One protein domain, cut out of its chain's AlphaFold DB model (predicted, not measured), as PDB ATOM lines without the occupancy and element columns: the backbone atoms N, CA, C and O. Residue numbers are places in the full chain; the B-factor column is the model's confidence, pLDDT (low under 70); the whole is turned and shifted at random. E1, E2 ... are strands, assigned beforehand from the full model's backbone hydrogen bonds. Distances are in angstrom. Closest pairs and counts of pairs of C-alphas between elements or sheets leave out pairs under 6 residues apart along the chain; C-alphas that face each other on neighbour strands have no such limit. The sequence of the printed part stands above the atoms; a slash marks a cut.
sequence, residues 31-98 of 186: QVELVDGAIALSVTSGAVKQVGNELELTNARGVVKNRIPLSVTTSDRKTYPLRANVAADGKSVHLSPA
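This is residues 31 to 98 of the 186 residues of an uncharacterized protein of Gordonia iterans (UniProt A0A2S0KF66). A strongly curled sheet of five strands is partly face to face with a smaller sheet of three, as a sandwich, with E7 and E8 over E3; E1 and E6, at the large sheet's edges, lie clear of E3 and E4. The 68 printed residues hold eight named strands, E1 to E8 in chain order, and no named helix: all strand. Both sheets are antiparallel, ordered E1 E2 E8 E7 E6 and E3 E4 E5. The whole is compact, with a radius of gyration of the C-alphas of 12.3 A, yet elongated, spanning 39 by 25 by 17 A.

Find C-alpha 31 at (287.205, -33.202, 531.402), where E1, residues 31 to 35, begins; E2 is residues 38 to 43. E8, residues 92 to 97, ends at (301.649, -44.679, 526.540); E7, residues 79 to 86, is longest at 21.6 A, and E6 is residues 71 to 73. In the smaller sheet look for E3, residues 47 to 51, E4, 54 to 58, and E5, 64 to 69.

Hairpin E1 and E2 has N 33 and O 40 at 2.8 A; E2 and E8 have N 41 and O 93 at 2.8 A. Pairing is staggered: E7 pairs with E8 over 82 to 86, N 85 and O 94 at 2.8 A, and with E6 over 79 to 81, N 80 and O 72 at 2.8 A. Meander E3 E4 E5, each strand the antiparallel neighbour of the one before, has N 49 and O 56 at 2.9 A, N 55 and O 68 at 2.8 A. Between sheets, the closest C-alphas of E3 and E7, Lys 49 and Val 86, are 6.9 A apart. E5 runs on into E6 at 62 degrees.

The C-alphas farthest apart, Arg 61 and Asp 76, are 39.4 A apart. The printed part has no cut; its links between named strands are tight. Mean pLDDT of the printed part is 72.1; look for low confidence especially at 31 to 40 and 71 to 80.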
ATOM      1  N   GLN A  31     286.896 -33.489 532.795       62.38
ATOM      2  CA  GLN A  31     287.205 -33.202 531.402       62.38
ATOM      3  C   GLN A  31     288.344 -34.117 530.964       62.38
ATOM      4  O   GLN A  31     289.313 -34.340 531.690       62.38
ATOM      5  N   VAL A  32     288.192 -34.691 529.779       59.44
ATOM      6  CA  VAL A  32     289.215 -35.513 529.147       59.44
ATOM      7  C   VAL A  32     289.433 -34.936 527.770       59.44
ATOM      8  O   VAL A  32     288.485 -34.775 527.006       59.44
ATOM      9  N   GLU A  33     290.680 -34.625 527.476       58.66
ATOM     10  CA  GLU A  33     291.102 -34.065 526.212       58.66
ATOM     11  C   GLU A  33     292.319 -34.838 525.716       58.66
ATOM     12  O   GLU A  33     293.097 -35.397 526.490       58.66
ATOM     13  N   LEU A  34     292.482 -34.909 524.403       54.09
ATOM     14  CA  LEU A  34     293.683 -35.461 523.804       54.09
ATOM     15  C   LEU A  34     294.554 -34.281 523.371       54.09
ATOM     16  O   LEU A  34     294.148 -33.506 522.514       54.09
ATOM     17  N   VAL A  35     295.745 -34.145 523.951       57.91
ATOM     18  CA  VAL A  35     296.686 -33.053 523.662       57.91
ATOM     19  C   VAL A  35     298.009 -33.672 523.229       57.91
ATOM     20  O   VAL A  35     298.585 -34.469 523.963       57.91
ATOM     21  N   ASP A  36     298.467 -33.364 522.014       58.06
ATOM     22  CA  ASP A  36     299.770 -33.786 521.470       58.06
ATOM     23  C   ASP A  36     300.079 -35.297 521.531       58.06
ATOM     24  O   ASP A  36     301.232 -35.720 521.621       58.06
ATOM     25  N   GLY A  37     299.053 -36.151 521.444       56.44
ATOM     26  CA  GLY A  37     299.245 -37.598 521.609       56.44
ATOM     27  C   GLY A  37     299.557 -37.979 523.059       56.44
ATOM     28  O   GLY A  37     300.388 -38.846 523.319       56.44
ATOM     29  N   ALA A  38     298.906 -37.302 523.995       61.25
ATOM     30  CA  ALA A  38     298.728 -37.698 525.378       61.25
ATOM     31  C   ALA A  38     297.269 -37.421 525.766       61.25
ATOM     32  O   ALA A  38     296.638 -36.498 525.254       61.25
ATOM     33  N   ILE A  39     296.720 -38.225 526.667       66.38
ATOM     34  CA  ILE A  39     295.407 -37.970 527.255       66.38
ATOM     35  C   ILE A  39     295.620 -37.007 528.423       66.38
ATOM     36  O   ILE A  39     296.248 -37.366 529.416       66.38
ATOM     37  N   ALA A  40     295.117 -35.787 528.304       64.94
ATOM     38  CA  ALA A  40     294.990 -34.853 529.407       64.94
ATOM     39  C   ALA A  40     293.652 -35.114 530.108       64.94
ATOM     40  O   ALA A  40     292.591 -35.066 529.494       64.94
ATOM     41  N   LEU A  41     293.694 -35.416 531.398       72.50
ATOM     42  CA  LEU A  41     292.506 -35.549 532.229       72.50
ATOM     43  C   LEU A  41     292.554 -34.476 533.307       72.50
ATOM     44  O   LEU A  41     293.562 -34.340 533.994       72.50
ATOM     45  N   SER A  42     291.465 -33.735 533.470       72.44
ATOM     46  CA  SER A  42     291.312 -32.738 534.523       72.44
ATOM     47  C   SER A  42     290.018 -32.966 535.297       72.44
ATOM     48  O   SER A  42     288.971 -33.313 534.745       72.44
ATOM     49  N   VAL A  43     290.091 -32.807 536.617       73.44
ATOM     50  CA  VAL A  43     288.938 -32.927 537.509       73.44
ATOM     51  C   VAL A  43     288.543 -31.546 538.017       73.44
ATOM     52  O   VAL A  43     289.358 -30.809 538.568       73.44
ATOM     53  N   THR A  44     287.271 -31.183 537.845       71.00
ATOM     54  CA  THR A  44     286.765 -29.883 538.320       71.00
ATOM     55  C   THR A  44     286.618 -29.864 539.843       71.00
ATOM     56  O   THR A  44     286.832 -28.841 540.492       71.00
ATOM     57  N   SER A  45     286.276 -31.011 540.437       69.06
ATOM     58  CA  SER A  45     286.164 -31.179 541.887       69.06
ATOM     59  C   SER A  45     286.796 -32.492 542.330       69.06
ATOM     60  O   SER A  45     286.662 -33.502 541.641       69.06
ATOM     61  N   GLY A  46     287.464 -32.471 543.486       77.88
ATOM     62  CA  GLY A  46     288.243 -33.605 543.974       77.88
ATOM     63  C   GLY A  46     289.719 -33.529 543.595       77.88
ATOM     64  O   GLY A  46     290.245 -32.435 543.385       77.88
ATOM     65  N   ALA A  47     290.380 -34.684 543.561       81.31
ATOM     66  CA  ALA A  47     291.805 -34.783 543.271       81.31
ATOM     67  C   ALA A  47     292.158 -36.075 542.528       81.31
ATOM     68  O   ALA A  47     291.523 -37.118 542.713       81.31
ATOM     69  N   VAL A  48     293.210 -35.995 541.723       83.44
ATOM     70  CA  VAL A  48     293.870 -37.108 541.052       83.44
ATOM     71  C   VAL A  48     295.175 -37.391 541.777       83.44
ATOM     72  O   VAL A  48     295.986 -36.492 541.998       83.44
ATOM     73  N   LYS A  49     295.401 -38.654 542.129       84.56
ATOM     74  CA  LYS A  49     296.647 -39.091 542.754       84.56
ATOM     75  C   LYS A  49     297.114 -40.394 542.136       84.56
ATOM     76  O   LYS A  49     296.326 -41.311 541.949       84.56
ATOM     77  N   GLN A  50     298.409 -40.495 541.866       85.75
ATOM     78  CA  GLN A  50     299.011 -41.774 541.524       85.75
ATOM     79  C   GLN A  50     299.312 -42.568 542.798       85.75
ATOM     80  O   GLN A  50     299.996 -42.079 543.700       85.75
ATOM     81  N   VAL A  51     298.805 -43.796 542.862       84.00
ATOM     82  CA  VAL A  51     299.035 -44.740 543.956       84.00
ATOM     83  C   VAL A  51     299.505 -46.055 543.343       84.00
ATOM     84  O   VAL A  51     298.737 -46.791 542.729       84.00
ATOM     85  N   GLY A  52     300.803 -46.338 543.466       84.69
ATOM     86  CA  GLY A  52     301.416 -47.501 542.824       84.69
ATOM     87  C   GLY A  52     301.254 -47.468 541.299       84.69
ATOM     88  O   GLY A  52     301.718 -46.534 540.641       84.69
ATOM     89  N   ASN A  53     300.595 -48.495 540.752       79.25
ATOM     90  CA  ASN A  53     300.331 -48.658 539.318       79.25
ATOM     91  C   ASN A  53     298.912 -48.209 538.910       79.25
ATOM     92  O   ASN A  53     298.393 -48.646 537.885       79.25
ATOM     93  N   GLU A  54     298.262 -47.367 539.712       75.62
ATOM     94  CA  GLU A  54     296.921 -46.847 539.439       75.62
ATOM     95  C   GLU A  54     296.865 -45.330 539.655       75.62
ATOM     96  O   GLU A  54     297.604 -44.766 540.465       75.62
ATOM     97  N   LEU A  55     295.957 -44.662 538.945       76.19
ATOM     98  CA  LEU A  55     295.489 -43.322 539.286       76.19
ATOM     99  C   LEU A  55     294.167 -43.425 540.026       76.19
ATOM    100  O   LEU A  55     293.183 -43.941 539.499       76.19
ATOM    101  N   GLU A  56     294.137 -42.876 541.225       81.00
ATOM    102  CA  GLU A  56     292.931 -42.721 542.014       81.00
ATOM    103  C   GLU A  56     292.319 -41.349 541.739       81.00
ATOM    104  O   GLU A  56     292.980 -40.315 541.868       81.00
ATOM    105  N   LEU A  57     291.038 -41.345 541.374       78.00
ATOM    106  CA  LEU A  57     290.223 -40.141 541.313       78.00
ATOM    107  C   LEU A  57     289.373 -40.103 542.575       78.00
ATOM    108  O   LEU A  57     288.532 -40.976 542.809       78.00
ATOM    109  N   THR A  58     289.599 -39.081 543.383       76.62
ATOM    110  CA  THR A  58     288.863 -38.813 544.618       76.62
ATOM    111  C   THR A  58     287.897 -37.664 544.401       76.62
ATOM    112  O   THR A  58     288.187 -36.748 543.637       76.62
ATOM    113  N   ASN A  59     286.743 -37.694 545.063       78.31
ATOM    114  CA  ASN A  59     285.826 -36.554 545.071       78.31
ATOM    115  C   ASN A  59     286.282 -35.472 546.072       78.31
ATOM    116  O   ASN A  59     287.238 -35.657 546.822       78.31
ATOM    117  N   ALA A  60     285.559 -34.349 546.145       76.56
ATOM    118  CA  ALA A  60     285.864 -33.253 547.077       76.56
ATOM    119  C   ALA A  60     285.835 -33.647 548.572       76.56
ATOM    120  O   ALA A  60     286.353 -32.914 549.405       76.56
ATOM    121  N   ARG A  61     285.240 -34.798 548.919       78.12
ATOM    122  CA  ARG A  61     285.213 -35.349 550.286       78.12
ATOM    123  C   ARG A  61     286.371 -36.322 550.556       78.12
ATOM    124  O   ARG A  61     286.378 -36.966 551.599       78.12
ATOM    125  N   GLY A  62     287.305 -36.482 549.615       74.50
ATOM    126  CA  GLY A  62     288.439 -37.403 549.720       74.50
ATOM    127  C   GLY A  62     288.090 -38.878 549.489       74.50
ATOM    128  O   GLY A  62     288.928 -39.746 549.706       74.50
ATOM    129  N   VAL A  63     286.870 -39.191 549.038       76.25
ATOM    130  CA  VAL A  63     286.449 -40.572 548.764       76.25
ATOM    131  C   VAL A  63     286.891 -40.967 547.360       76.25
ATOM    132  O   VAL A  63     286.537 -40.286 546.396       76.25
ATOM    133  N   VAL A  64     287.610 -42.085 547.237       76.50
ATOM    134  CA  VAL A  64     287.992 -42.669 545.941       76.50
ATOM    135  C   VAL A  64     286.733 -43.097 545.191       76.50
ATOM    136  O   VAL A  64     285.944 -43.905 545.680       76.50
ATOM    137  N   LYS A  65     286.533 -42.534 544.001       71.19
ATOM    138  CA  LYS A  65     285.406 -42.833 543.112       71.19
ATOM    139  C   LYS A  65     285.811 -43.657 541.902       71.19
ATOM    140  O   LYS A  65     284.980 -44.398 541.389       71.19
ATOM    141  N   ASN A  66     287.059 -43.535 541.454       67.69
ATOM    142  CA  ASN A  66     287.558 -44.290 540.313       67.69
ATOM    143  C   ASN A  66     289.033 -44.656 540.482       67.69
ATOM    144  O   ASN A  66     289.782 -43.942 541.151       67.69
ATOM    145  N   ARG A  67     289.426 -45.760 539.848       69.38
ATOM    146  CA  ARG A  67     290.798 -46.256 539.758       69.38
ATOM    147  C   ARG A  67     291.098 -46.528 538.293       69.38
ATOM    148  O   ARG A  67     290.421 -47.332 537.657       69.38
ATOM    149  N   ILE A  68     292.096 -45.846 537.753       70.31
ATOM    150  CA  ILE A  68     292.552 -46.035 536.379       70.31
ATOM    151  C   ILE A  68     293.871 -46.808 536.440       70.31
ATOM    152  O   ILE A  68     294.856 -46.259 536.936       70.31
ATOM    153  N   PRO A  69     293.937 -48.050 535.938       67.25
ATOM    154  CA  PRO A  69     295.194 -48.779 535.892       67.25
ATOM    155  C   PRO A  69     296.169 -48.099 534.925       67.25
ATOM    156  O   PRO A  69     295.810 -47.739 533.804       67.25
ATOM    157  N   LEU A  70     297.434 -47.979 535.329       72.00
ATOM    158  CA  LEU A  70     298.534 -47.464 534.503       72.00
ATOM    159  C   LEU A  70     299.145 -48.544 533.605       72.00
ATOM    160  O   LEU A  70     300.301 -48.478 533.195       72.00
ATOM    161  N   SER A  71     298.351 -49.549 533.267       66.56
ATOM    162  CA  SER A  71     298.712 -50.594 532.325       66.56
ATOM    163  C   SER A  71     297.465 -51.058 531.599       66.56
ATOM    164  O   SER A  71     296.450 -51.345 532.233       66.56
ATOM    165  N   VAL A  72     297.553 -51.173 530.281       64.12
ATOM    166  CA  VAL A  72     296.459 -51.675 529.449       64.12
ATOM    167  C   VAL A  72     296.908 -52.961 528.790       64.12
ATOM    168  O   VAL A  72     297.947 -52.996 528.130       64.12
ATOM    169  N   THR A  73     296.104 -54.006 528.946       59.31
ATOM    170  CA  THR A  73     296.270 -55.249 528.198       59.31
ATOM    171  C   THR A  73     295.400 -55.199 526.950       59.31
ATOM    172  O   THR A  73     294.184 -55.041 527.034       59.31
ATOM    173  N   THR A  74     296.027 -55.305 525.787       58.91
ATOM    174  CA  THR A  74     295.361 -55.296 524.480       58.91
ATOM    175  C   THR A  74     294.853 -56.686 524.092       58.91
ATOM    176  O   THR A  74     295.155 -57.691 524.738       58.91
ATOM    177  N   SER A  75     294.072 -56.765 523.009       54.69
ATOM    178  CA  SER A  75     293.491 -58.024 522.509       54.69
ATOM    179  C   SER A  75     294.533 -59.079 522.109       54.69
ATOM    180  O   SER A  75     294.263 -60.275 522.194       54.69
ATOM    181  N   ASP A  76     295.753 -58.663 521.757       59.72
ATOM    182  CA  ASP A  76     296.903 -59.546 521.525       59.72
ATOM    183  C   ASP A  76     297.606 -59.995 522.826       59.72
ATOM    184  O   ASP A  76     298.706 -60.548 522.775       59.72
ATOM    185  N   ARG A  77     296.969 -59.771 523.986       64.19
ATOM    186  CA  ARG A  77     297.439 -60.081 525.348       64.19
ATOM    187  C   ARG A  77     298.772 -59.439 525.728       64.19
ATOM    188  O   ARG A  77     299.418 -59.889 526.673       64.19
ATOM    189  N   LYS A  78     299.194 -58.393 525.021       62.53
ATOM    190  CA  LYS A  78     300.346 -57.594 525.435       62.53
ATOM    191  C   LYS A  78     299.907 -56.531 526.424       62.53
ATOM    192  O   LYS A  78     298.871 -55.899 526.246       62.53
ATOM    193  N   THR A  79     300.713 -56.330 527.456       65.56
ATOM    194  CA  THR A  79     300.489 -55.280 528.445       65.56
ATOM    195  C   THR A  79     301.395 -54.102 528.137       65.56
ATOM    196  O   THR A  79     302.617 -54.245 528.082       65.56
ATOM    197  N   TYR A  80     300.789 -52.937 527.946       68.50
ATOM    198  CA  TYR A  80     301.490 -51.688 527.694       68.50
ATOM    199  C   TYR A  80     301.391 -50.789 528.927       68.50
ATOM    200  O   TYR A  80     300.276 -50.484 529.361       68.50
ATOM    201  N   PRO A  81     302.528 -50.362 529.507       71.88
ATOM    202  CA  PRO A  81     302.515 -49.427 530.616       71.88
ATOM    203  C   PRO A  81     302.169 -48.016 530.129       71.88
ATOM    204  O   PRO A  81     302.590 -47.570 529.057       71.88
ATOM    205  N   LEU A  82     301.417 -47.304 530.954       72.38
ATOM    206  CA  LEU A  82     301.090 -45.896 530.818       72.38
ATOM    207  C   LEU A  82     301.952 -45.101 531.789       72.38
ATOM    208  O   LEU A  82     302.094 -45.449 532.959       72.38
ATOM    209  N   ARG A  83     302.508 -43.997 531.311       79.69
ATOM    210  CA  ARG A  83     303.123 -42.983 532.160       79.69
ATOM    211  C   ARG A  83     302.064 -41.955 532.518       79.69
ATOM    212  O   ARG A  83     301.454 -41.369 531.625       79.69
ATOM    213  N   ALA A  84     301.882 -41.735 533.812       82.06
ATOM    214  CA  ALA A  84     301.081 -40.645 534.335       82.06
ATOM    215  C   ALA A  84     301.995 -39.544 534.862       82.06
ATOM    216  O   ALA A  84     302.862 -39.796 535.692       82.06
ATOM    217  N   ASN A  85     301.770 -38.323 534.394       84.25
ATOM    218  CA  ASN A  85     302.342 -37.119 534.972       84.25
ATOM    219  C   ASN A  85     301.198 -36.351 535.626       84.25
ATOM    220  O   ASN A  85     300.448 -35.653 534.943       84.25
ATOM    221  N   VAL A  86     301.019 -36.550 536.930       84.88
ATOM    222  CA  VAL A  86     300.040 -35.794 537.718       84.88
ATOM    223  C   VAL A  86     300.621 -34.407 537.972       84.88
ATOM    224  O   VAL A  86     301.765 -34.286 538.411       84.88
ATOM    225  N   ALA A  87     299.860 -33.364 537.665       84.69
ATOM    226  CA  ALA A  87     300.280 -31.997 537.917       84.69
ATOM    227  C   ALA A  87     300.387 -31.721 539.423       84.69
ATOM    228  O   ALA A  87     299.732 -32.361 540.248       84.69
ATOM    229  N   ALA A  88     301.202 -30.729 539.785       82.75
ATOM    230  CA  ALA A  88     301.435 -30.361 541.183       82.75
ATOM    231  C   ALA A  88     300.155 -29.911 541.916       82.75
ATOM    232  O   ALA A  88     300.086 -30.001 543.138       82.75
ATOM    233  N   ASP A  89     299.141 -29.457 541.174       81.50
ATOM    234  CA  ASP A  89     297.833 -29.075 541.709       81.50
ATOM    235  C   ASP A  89     296.964 -30.272 542.135       81.50
ATOM    236  O   ASP A  89     295.931 -30.081 542.778       81.50
ATOM    237  N   GLY A  90     297.360 -31.500 541.775       81.69
ATOM    238  CA  GLY A  90     296.597 -32.717 542.033       81.69
ATOM    239  C   GLY A  90     295.232 -32.739 541.345       81.69
ATOM    240  O   GLY A  90     294.357 -33.488 541.769       81.69
ATOM    241  N   LYS A  91     295.008 -31.915 540.317       80.12
ATOM    242  CA  LYS A  91     293.725 -31.804 539.601       80.12
ATOM    243  C   LYS A  91     293.820 -32.166 538.133       80.12
ATOM    244  O   LYS A  91     292.791 -32.423 537.512       80.12
ATOM    245  N   SER A  92     295.023 -32.213 537.579       78.12
ATOM    246  CA  SER A  92     295.243 -32.635 536.204       78.12
ATOM    247  C   SER A  92     296.267 -33.760 536.112       78.12
ATOM    248  O   SER A  92     297.154 -33.907 536.954       78.12
ATOM    249  N   VAL A  93     296.116 -34.606 535.099       81.19
ATOM    250  CA  VAL A  93     297.054 -35.677 534.787       81.19
ATOM    251  C   VAL A  93     297.222 -35.805 533.283       81.19
ATOM    252  O   VAL A  93     296.251 -35.864 532.533       81.19
ATOM    253  N   HIS A  94     298.474 -35.890 532.852       80.31
ATOM    254  CA  HIS A  94     298.825 -36.255 531.489       80.31
ATOM    255  C   HIS A  94     299.204 -37.731 531.445       80.31
ATOM    256  O   HIS A  94     300.191 -38.162 532.041       80.31
ATOM    257  N   LEU A  95     298.402 -38.502 530.727       71.94
ATOM    258  CA  LEU A  95     298.574 -39.920 530.478       71.94
ATOM    259  C   LEU A  95     299.181 -40.124 529.094       71.94
ATOM    260  O   LEU A  95     298.596 -39.746 528.081       71.94
ATOM    261  N   SER A  96     300.344 -40.759 529.041       71.56
ATOM    262  CA  SER A  96     301.015 -41.101 527.786       71.56
ATOM    263  C   SER A  96     301.384 -42.585 527.771       71.56
ATOM    264  O   SER A  96     301.907 -43.090 528.767       71.56
ATOM    265  N   PRO A  97     301.125 -43.331 526.687       65.12
ATOM    266  CA  PRO A  97     301.649 -44.679 526.540       65.12
ATOM    267  C   PRO A  97     303.172 -44.635 526.562       65.12
ATOM    268  O   PRO A  97     303.792 -43.701 526.044       65.12
ATOM    269  N   ALA A  98     303.788 -45.652 527.163       61.34
ATOM    270  CA  ALA A  98     305.227 -45.820 527.070       61.34
ATOM    271  C   ALA A  98     305.628 -45.849 525.589       61.34
ATOM    272  O   ALA A  98     305.129 -46.659 524.812       61.34
TER     273      ALA A  98